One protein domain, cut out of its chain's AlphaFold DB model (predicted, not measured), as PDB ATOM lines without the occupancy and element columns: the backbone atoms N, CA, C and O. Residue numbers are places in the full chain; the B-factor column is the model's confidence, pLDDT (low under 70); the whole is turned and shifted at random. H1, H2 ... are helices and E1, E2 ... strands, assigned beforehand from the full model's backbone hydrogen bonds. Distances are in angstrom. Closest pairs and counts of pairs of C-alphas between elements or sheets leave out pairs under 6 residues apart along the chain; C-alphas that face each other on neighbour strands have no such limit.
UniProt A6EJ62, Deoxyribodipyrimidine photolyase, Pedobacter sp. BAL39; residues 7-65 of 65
ATOM      1  N   ILE A   7      25.273 -18.951  11.203       97.12
ATOM      2  CA  ILE A   7      26.560 -19.188  10.532       97.12
ATOM      3  C   ILE A   7      26.329 -20.021   9.271       97.12
ATOM      4  O   ILE A   7      25.874 -21.161   9.347       97.12
ATOM      5  N   CYS A   8      26.696 -19.470   8.115       96.94
ATOM      6  CA  CYS A   8      26.820 -20.211   6.865       96.94
ATOM      7  C   CYS A   8      28.292 -20.602   6.676       96.94
ATOM      8  O   CYS A   8      29.124 -19.783   6.279       96.94
ATOM      9  N   TRP A   9      28.635 -21.845   7.018       96.75
ATOM     10  CA  TRP A   9      30.014 -22.326   6.960       96.75
ATOM     11  C   TRP A   9      30.367 -22.869   5.569       96.75
ATOM     12  O   TRP A   9      30.017 -23.998   5.208       96.75
ATOM     13  N   LEU A  10      31.114 -22.069   4.811       95.50
ATOM     14  CA  LEU A  10      31.715 -22.445   3.538       95.50
ATOM     15  C   LEU A  10      32.895 -23.396   3.796       95.50
ATOM     16  O   LEU A  10      33.774 -23.109   4.610       95.50
ATOM     17  N   ARG A  11      32.918 -24.552   3.121       91.81
ATOM     18  CA  ARG A  11      33.973 -25.581   3.298       91.81
ATOM     19  C   ARG A  11      34.588 -26.055   1.987       91.81
ATOM     20  O   ARG A  11      35.800 -26.078   1.844       91.81
ATOM     21  N   ARG A  12      33.746 -26.480   1.046       86.44
ATOM     22  CA  ARG A  12      34.145 -26.904  -0.311       86.44
ATOM     23  C   ARG A  12      33.459 -26.067  -1.374       86.44
ATOM     24  O   ARG A  12      34.030 -25.806  -2.419       86.44
ATOM     25  N   ASP A  13      32.222 -25.693  -1.076       90.94
ATOM     26  CA  ASP A  13      31.393 -24.901  -1.952       90.94
ATOM     27  C   ASP A  13      31.634 -23.418  -1.679       90.94
ATOM     28  O   ASP A  13      31.131 -22.870  -0.700       90.94
ATOM     29  N   LEU A  14      32.508 -22.810  -2.478       94.69
ATOM     30  CA  LEU A  14      32.922 -21.416  -2.341       94.69
ATOM     31  C   LEU A  14      32.169 -20.561  -3.363       94.69
ATOM     32  O   LEU A  14      32.761 -20.042  -4.304       94.69
ATOM     33  N   ARG A  15      30.848 -20.465  -3.209       95.12
ATOM     34  CA  ARG A  15      29.980 -19.661  -4.079       95.12
ATOM     35  C   ARG A  15      28.841 -19.024  -3.288       95.12
ATOM     36  O   ARG A  15      28.413 -19.570  -2.272       95.12
ATOM     37  N   LEU A  16      28.351 -17.881  -3.766       94.69
ATOM     38  CA  LEU A  16      27.176 -17.199  -3.203       94.69
ATOM     39  C   LEU A  16      25.897 -17.514  -3.985       94.69
ATOM     40  O   LEU A  16      24.815 -17.597  -3.407       94.69
ATOM     41  N   GLU A  17      26.030 -17.702  -5.295       95.06
ATOM     42  CA  GLU A  17      24.925 -18.039  -6.184       95.06
ATOM     43  C   GLU A  17      24.591 -19.530  -6.105       95.06
ATOM     44  O   GLU A  17      25.472 -20.372  -5.927       95.06
ATOM     45  N   ASP A  18      23.301 -19.854  -6.223       95.81
ATOM     46  CA  ASP A  18      22.795 -21.230  -6.142       95.81
ATOM     47  C   ASP A  18      23.323 -22.006  -4.912       95.81
ATOM     48  O   ASP A  18      23.839 -23.127  -4.993       95.81
ATOM     49  N   HIS A  19      23.246 -21.359  -3.742       96.38
ATOM     50  CA  HIS A  19      23.706 -21.914  -2.470       96.38
ATOM     51  C   HIS A  19      22.534 -22.105  -1.492       96.38
ATOM     52  O   HIS A  19      22.160 -21.203  -0.735       96.38
ATOM     53  N   THR A  20      21.952 -23.311  -1.471       95.81
ATOM     54  CA  THR A  20      20.732 -23.647  -0.708       95.81
ATOM     55  C   THR A  20      20.815 -23.282   0.777       95.81
ATOM     56  O   THR A  20      19.879 -22.702   1.327       95.81
ATOM     57  N   ALA A  21      21.941 -23.564   1.441       94.56
ATOM     58  CA  ALA A  21      22.098 -23.245   2.861       94.56
ATOM     59  C   ALA A  21      22.141 -21.729   3.117       94.56
ATOM     60  O   ALA A  21      21.600 -21.260   4.116       94.56
ATOM     61  N   LEU A  22      22.720 -20.958   2.187       96.62
ATOM     62  CA  LEU A  22      22.776 -19.497   2.290       96.62
ATOM     63  C   LEU A  22      21.382 -18.912   2.061       96.62
ATOM     64  O   LEU A  22      20.939 -18.073   2.838       96.62
ATOM     65  N   TYR A  23      20.661 -19.419   1.059       97.31
ATOM     66  CA  TYR A  23      19.279 -19.037   0.786       97.31
ATOM     67  C   TYR A  23      18.369 -19.223   2.009       97.31
ATOM     68  O   TYR A  23      17.651 -18.298   2.389       97.31
ATOM     69  N   HIS A  24      18.413 -20.389   2.660       97.19
ATOM     70  CA  HIS A  24      17.606 -20.623   3.860       97.19
ATOM     71  C   HIS A  24      18.062 -19.774   5.050       97.19
ATOM     72  O   HIS A  24      17.211 -19.248   5.766       97.19
ATOM     73  N   ALA A  25      19.373 -19.590   5.242       96.62
ATOM     74  CA  ALA A  25      19.898 -18.751   6.317       96.62
ATOM     75  C   ALA A  25      19.444 -17.287   6.178       96.62
ATOM     76  O   ALA A  25      19.028 -16.687   7.166       96.62
ATOM     77  N   LEU A  26      19.459 -16.738   4.956       97.12
ATOM     78  CA  LEU A  26      19.033 -15.362   4.666       97.12
ATOM     79  C   LEU A  26      17.526 -15.133   4.846       97.12
ATOM     80  O   LEU A  26      17.104 -14.000   5.055       97.12
ATOM     81  N   LYS A  27      16.714 -16.192   4.786       97.50
ATOM     82  CA  LYS A  27      15.275 -16.134   5.097       97.50
ATOM     83  C   LYS A  27      14.966 -16.223   6.595       97.50
ATOM     84  O   LYS A  27      13.808 -16.080   6.979       97.50
ATOM     85  N   GLY A  28      15.969 -16.508   7.425       95.75
ATOM     86  CA  GLY A  28      15.819 -16.625   8.871       95.75
ATOM     87  C   GLY A  28      15.720 -15.271   9.592       95.75
ATOM     88  O   GLY A  28      15.921 -14.218   8.991       95.75
ATOM     89  N   PRO A  29      15.446 -15.283  10.909       96.31
ATOM     90  CA  PRO A  29      15.284 -14.066  11.709       96.31
ATOM     91  C   PRO A  29      16.613 -13.443  12.176       96.31
ATOM     92  O   PRO A  29      16.611 -12.378  12.796       96.31
ATOM     93  N   HIS A  30      17.750 -14.096  11.917       97.12
ATOM     94  CA  HIS A  30      19.059 -13.689  12.429       97.12
ATOM     95  C   HIS A  30      19.987 -13.223  11.301       97.12
ATOM     96  O   HIS A  30      19.956 -13.800  10.213       97.12
ATOM     97  N   PRO A  31      20.870 -12.238  11.555       97.06
ATOM     98  CA  PRO A  31      21.941 -11.894  10.627       97.06
ATOM     99  C   PRO A  31      22.785 -13.120  10.277       97.06
ATOM    100  O   PRO A  31      23.104 -13.926  11.156       97.06
ATOM    101  N   VAL A  32      23.172 -13.232   9.008       97.44
ATOM    102  CA  VAL A  32      23.979 -14.347   8.511       97.44
ATOM    103  C   VAL A  32      25.446 -13.946   8.452       97.44
ATOM    104  O   VAL A  32      25.798 -12.946   7.832       97.44
ATOM    105  N   LEU A  33      26.302 -14.752   9.071       96.62
ATOM    106  CA  LEU A  33      27.750 -14.686   8.935       96.62
ATOM    107  C   LEU A  33      28.207 -15.795   7.987       96.62
ATOM    108  O   LEU A  33      28.055 -16.978   8.301       96.62
ATOM    109  N   LEU A  34      28.790 -15.423   6.849       96.56
ATOM    110  CA  LEU A  34      29.543 -16.369   6.034       96.56
ATOM    111  C   LEU A  34      30.913 -16.588   6.675       96.56
ATOM    112  O   LEU A  34      31.594 -15.634   7.049       96.56
ATOM    113  N   LEU A  35      31.302 -17.850   6.821       96.50
ATOM    114  CA  LEU A  35      32.537 -18.233   7.490       96.50
ATOM    115  C   LEU A  35      33.280 -19.269   6.656       96.50
ATOM    116  O   LEU A  35      32.693 -20.263   6.241       96.50
ATOM    117  N   PHE A  36      34.581 -19.074   6.486       97.12
ATOM    118  CA  PHE A  36      35.512 -20.095   6.016       97.12
ATOM    119  C   PHE A  36      36.639 -20.233   7.045       97.12
ATOM    120  O   PHE A  36      37.053 -19.240   7.642       97.12
ATOM    121  N   ILE A  37      37.130 -21.454   7.275       96.81
ATOM    122  CA  ILE A  37      38.159 -21.728   8.288       96.81
ATOM    123  C   ILE A  37      39.363 -22.388   7.619       96.81
ATOM    124  O   ILE A  37      39.265 -23.499   7.099       96.81
ATOM    125  N   PHE A  38      40.514 -21.722   7.693       95.69
ATOM    126  CA  PHE A  38      41.812 -22.318   7.395       95.69
ATOM    127  C   PHE A  38      42.281 -23.139   8.602       95.69
ATOM    128  O   PHE A  38      42.876 -22.613   9.539       95.69
ATOM    129  N   ASP A  39      41.964 -24.433   8.600       95.75
ATOM    130  CA  ASP A  39      42.276 -25.343   9.707       95.75
ATOM    131  C   ASP A  39      43.754 -25.766   9.689       95.75
ATOM    132  O   ASP A  39      44.218 -26.430   8.759       95.75
ATOM    133  N   THR A  40      44.497 -25.432  10.743       95.69
ATOM    134  CA  THR A  40      45.925 -25.755  10.879       95.69
ATOM    135  C   THR A  40      46.204 -27.259  10.928       95.69
ATOM    136  O   THR A  40      47.260 -27.694  10.465       95.69
ATOM    137  N   ASN A  41      45.267 -28.086  11.398       97.06
ATOM    138  CA  ASN A  41      45.406 -29.548  11.400       97.06
ATOM    139  C   ASN A  41      45.295 -30.141   9.991       97.06
ATOM    140  O   ASN A  41      45.832 -31.219   9.724       97.06
ATOM    141  N   ILE A  42      44.582 -29.454   9.094       94.69
ATOM    142  CA  ILE A  42      44.508 -29.810   7.675       94.69
ATOM    143  C   ILE A  42      45.737 -29.252   6.957       94.69
ATOM    144  O   ILE A  42      46.437 -30.001   6.277       94.69
ATOM    145  N   LEU A  43      46.031 -27.964   7.146       95.75
ATOM    146  CA  LEU A  43      47.116 -27.269   6.451       95.75
ATOM    147  C   LEU A  43      48.501 -27.835   6.784       95.75
ATOM    148  O   LEU A  43      49.340 -27.928   5.894       95.75
ATOM    149  N   SER A  44      48.735 -28.273   8.024       96.62
ATOM    150  CA  SER A  44      50.012 -28.883   8.443       96.62
ATOM    151  C   SER A  44      50.358 -30.182   7.710       96.62
ATOM    152  O   SER A  44      51.516 -30.590   7.706       96.62
ATOM    153  N   LYS A  45      49.374 -30.827   7.074       97.31
ATOM    154  CA  LYS A  45      49.558 -32.059   6.294       97.31
ATOM    155  C   LYS A  45      49.815 -31.788   4.812       97.31
ATOM    156  O   LYS A  45      50.011 -32.733   4.049       97.31
ATOM    157  N   LEU A  46      49.762 -30.526   4.386       96.06
ATOM    158  CA  LEU A  46      49.947 -30.123   2.998       96.06
ATOM    159  C   LEU A  46      51.378 -29.624   2.754       96.06
ATOM    160  O   LEU A  46      52.026 -29.114   3.670       96.06
ATOM    161  N   PRO A  47      51.882 -29.715   1.511       96.44
ATOM    162  CA  PRO A  47      53.108 -29.029   1.124       96.44
ATOM    163  C   PRO A  47      53.011 -27.519   1.380       96.44
ATOM    164  O   PRO A  47      51.974 -26.905   1.138       96.44
ATOM    165  N   VAL A  48      54.124 -26.892   1.776       91.25
ATOM    166  CA  VAL A  48      54.186 -25.445   2.084       91.25
ATOM    167  C   VAL A  48      53.682 -24.569   0.927       91.25
ATOM    168  O   VAL A  48      53.127 -23.499   1.152       91.25
ATOM    169  N   LYS A  49      53.861 -25.019  -0.320       92.81
ATOM    170  CA  LYS A  49      53.429 -24.320  -1.541       92.81
ATOM    171  C   LYS A  49      52.350 -25.097  -2.295       92.81
ATOM    172  O   LYS A  49      52.449 -25.297  -3.504       92.81
ATOM    173  N   ASP A  50      51.342 -25.583  -1.581       96.25
ATOM    174  CA  ASP A  50      50.212 -26.267  -2.204       96.25
ATOM    175  C   ASP A  50      49.347 -25.284  -3.014       96.25
ATOM    176  O   ASP A  50      48.734 -24.364  -2.468       96.25
ATOM    177  N   ALA A  51      49.278 -25.490  -4.331       95.69
ATOM    178  CA  ALA A  51      48.531 -24.625  -5.243       95.69
ATOM    179  C   ALA A  51      47.029 -24.546  -4.915       95.69
ATOM    180  O   ALA A  51      46.392 -23.529  -5.197       95.69
ATOM    181  N   ARG A  52      46.458 -25.578  -4.277       94.94
ATOM    182  CA  ARG A  52      45.039 -25.597  -3.887       94.94
ATOM    183  C   ARG A  52      44.753 -24.591  -2.780       94.94
ATOM    184  O   ARG A  52      43.681 -23.998  -2.772       94.94
ATOM    185  N   VAL A  53      45.704 -24.373  -1.867       95.75
ATOM    186  CA  VAL A  53      45.560 -23.388  -0.785       95.75
ATOM    187  C   VAL A  53      45.523 -21.980  -1.370       95.75
ATOM    188  O   VAL A  53      44.635 -21.204  -1.025       95.75
ATOM    189  N   THR A  54      46.423 -21.678  -2.309       95.56
ATOM    190  CA  THR A  54      46.426 -20.395  -3.027       95.56
ATOM    191  C   THR A  54      45.129 -20.182  -3.800       95.56
ATOM    192  O   THR A  54      44.554 -19.099  -3.733       95.56
ATOM    193  N   PHE A  55      44.642 -21.215  -4.496       96.00
ATOM    194  CA  PHE A  55      43.364 -21.157  -5.205       96.00
ATOM    195  C   PHE A  55      42.208 -20.831  -4.252       96.00
ATOM    196  O   PHE A  55      41.519 -19.841  -4.461       96.00
ATOM    197  N   ILE A  56      42.059 -21.589  -3.158       96.31
ATOM    198  CA  ILE A  56      41.015 -21.363  -2.145       96.31
ATOM    199  C   ILE A  56      41.103 -19.946  -1.570       96.31
ATOM    200  O   ILE A  56      40.085 -19.270  -1.458       96.31
ATOM    201  N   TYR A  57      42.305 -19.484  -1.217       95.94
ATOM    202  CA  TYR A  57      42.507 -18.136  -0.684       95.94
ATOM    203  C   TYR A  57      42.054 -17.056  -1.670       95.94
ATOM    204  O   TYR A  57      41.337 -16.136  -1.278       95.94
ATOM    205  N   ASN A  58      42.423 -17.186  -2.946       96.69
ATOM    206  CA  ASN A  58      42.010 -16.244  -3.982       96.69
ATOM    207  C   ASN A  58      40.493 -16.277  -4.199       96.69
ATOM    208  O   ASN A  58      39.882 -15.215  -4.234       96.69
ATOM    209  N   THR A  59      39.872 -17.461  -4.236       96.69
ATOM    210  CA  THR A  59      38.411 -17.585  -4.350       96.69
ATOM    211  C   THR A  59      37.695 -16.916  -3.175       96.69
ATOM    212  O   THR A  59      36.766 -16.145  -3.382       96.69
ATOM    213  N   ILE A  60      38.139 -17.138  -1.932       96.50
ATOM    214  CA  ILE A  60      37.561 -16.457  -0.759       96.50
ATOM    215  C   ILE A  60      37.745 -14.938  -0.851       96.50
ATOM    216  O   ILE A  60      36.832 -14.191  -0.503       96.50
ATOM    217  N   LYS A  61      38.907 -14.476  -1.324       96.12
ATOM    218  CA  LYS A  61      39.182 -13.049  -1.509       96.12
ATOM    219  C   LYS A  61      38.251 -12.421  -2.548       96.12
ATOM    220  O   LYS A  61      37.776 -11.318  -2.313       96.12
ATOM    221  N   GLU A  62      37.984 -13.114  -3.651       95.81
ATOM    222  CA  GLU A  62      37.045 -12.677  -4.693       95.81
ATOM    223  C   GLU A  62      35.603 -12.611  -4.177       95.81
ATOM    224  O   GLU A  62      34.907 -11.640  -4.448       95.81
ATOM    225  N   LEU A  63      35.164 -13.589  -3.375       94.81
ATOM    226  CA  LEU A  63      33.820 -13.587  -2.773       94.81
ATOM    227  C   LEU A  63      33.611 -12.470  -1.737       94.81
ATOM    228  O   LEU A  63      32.471 -12.159  -1.406       94.81
ATOM    229  N   ASN A  64      34.697 -11.923  -1.185       92.94
ATOM    230  CA  ASN A  64      34.687 -10.878  -0.160       92.94
ATOM    231  C   ASN A  64      35.084  -9.491  -0.713       92.94
ATOM    232  O   ASN A  64      35.426  -8.602   0.070       92.94
ATOM    233  N   ALA A  65      35.113  -9.334  -2.038       84.06
ATOM    234  CA  ALA A  65      35.324  -8.053  -2.712       84.06
ATOM    235  C   ALA A  65      34.022  -7.243  -2.770       84.06
ATOM    236  O   ALA A  65      34.112  -6.010  -2.573       84.06
TER     237      ALA A  65
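This is residues 7 to 65 of the 65 residues of the protein "Deoxyribodipyrimidine photolyase" of Pedobacter sp. BAL39 (UniProt A6EJ62). Two short parallel strands, E1 and E2, pack with helix H1 toward one end of an elongated, loose model; beyond E2 the chain runs out to short H2, and H3, the longest helix, folds back. The printed part has 59 residues with two named strands and three named helices, in the order E1, H1, E2, H2, H3, class mixed. The radius of gyration of the C-alphas is 13.4 A; the spans are 41 by 21 by 17 A.

E1 is residues 7 to 9, from C-alpha 7 at (26.560, -19.188, 10.532), and E2 residues 32 to 35. H1 is residues 20 to 26, 10.0 A long; H2 is residues 40 to 43; H3 is residues 51 to 63, 18.6 A long, ending at C-alpha 63 (33.820, -13.587, -2.773).

E1 and E2 are parallel at 31 degrees, with N 8 and O 33 within hydrogen-bond range at 2.8 A. With H1 between them along the chain they make a strand-helix-strand unit, its crossover right-handed. The closest C-alphas of E1 and H1, Cys 8 and Leu 22, are 6.1 A apart. H3 is only just apart from H2, at 8.4 A. In H1 and H3 every O i to N i+4 pair is within range; H2 is too short for one.

The C-alphas farthest apart, Pro 29 and Pro 47, are 42.0 A apart. Residues 44 to 52 stand free. The printed part has no cut and no long link, and no printed residue is under 70 in pLDDT.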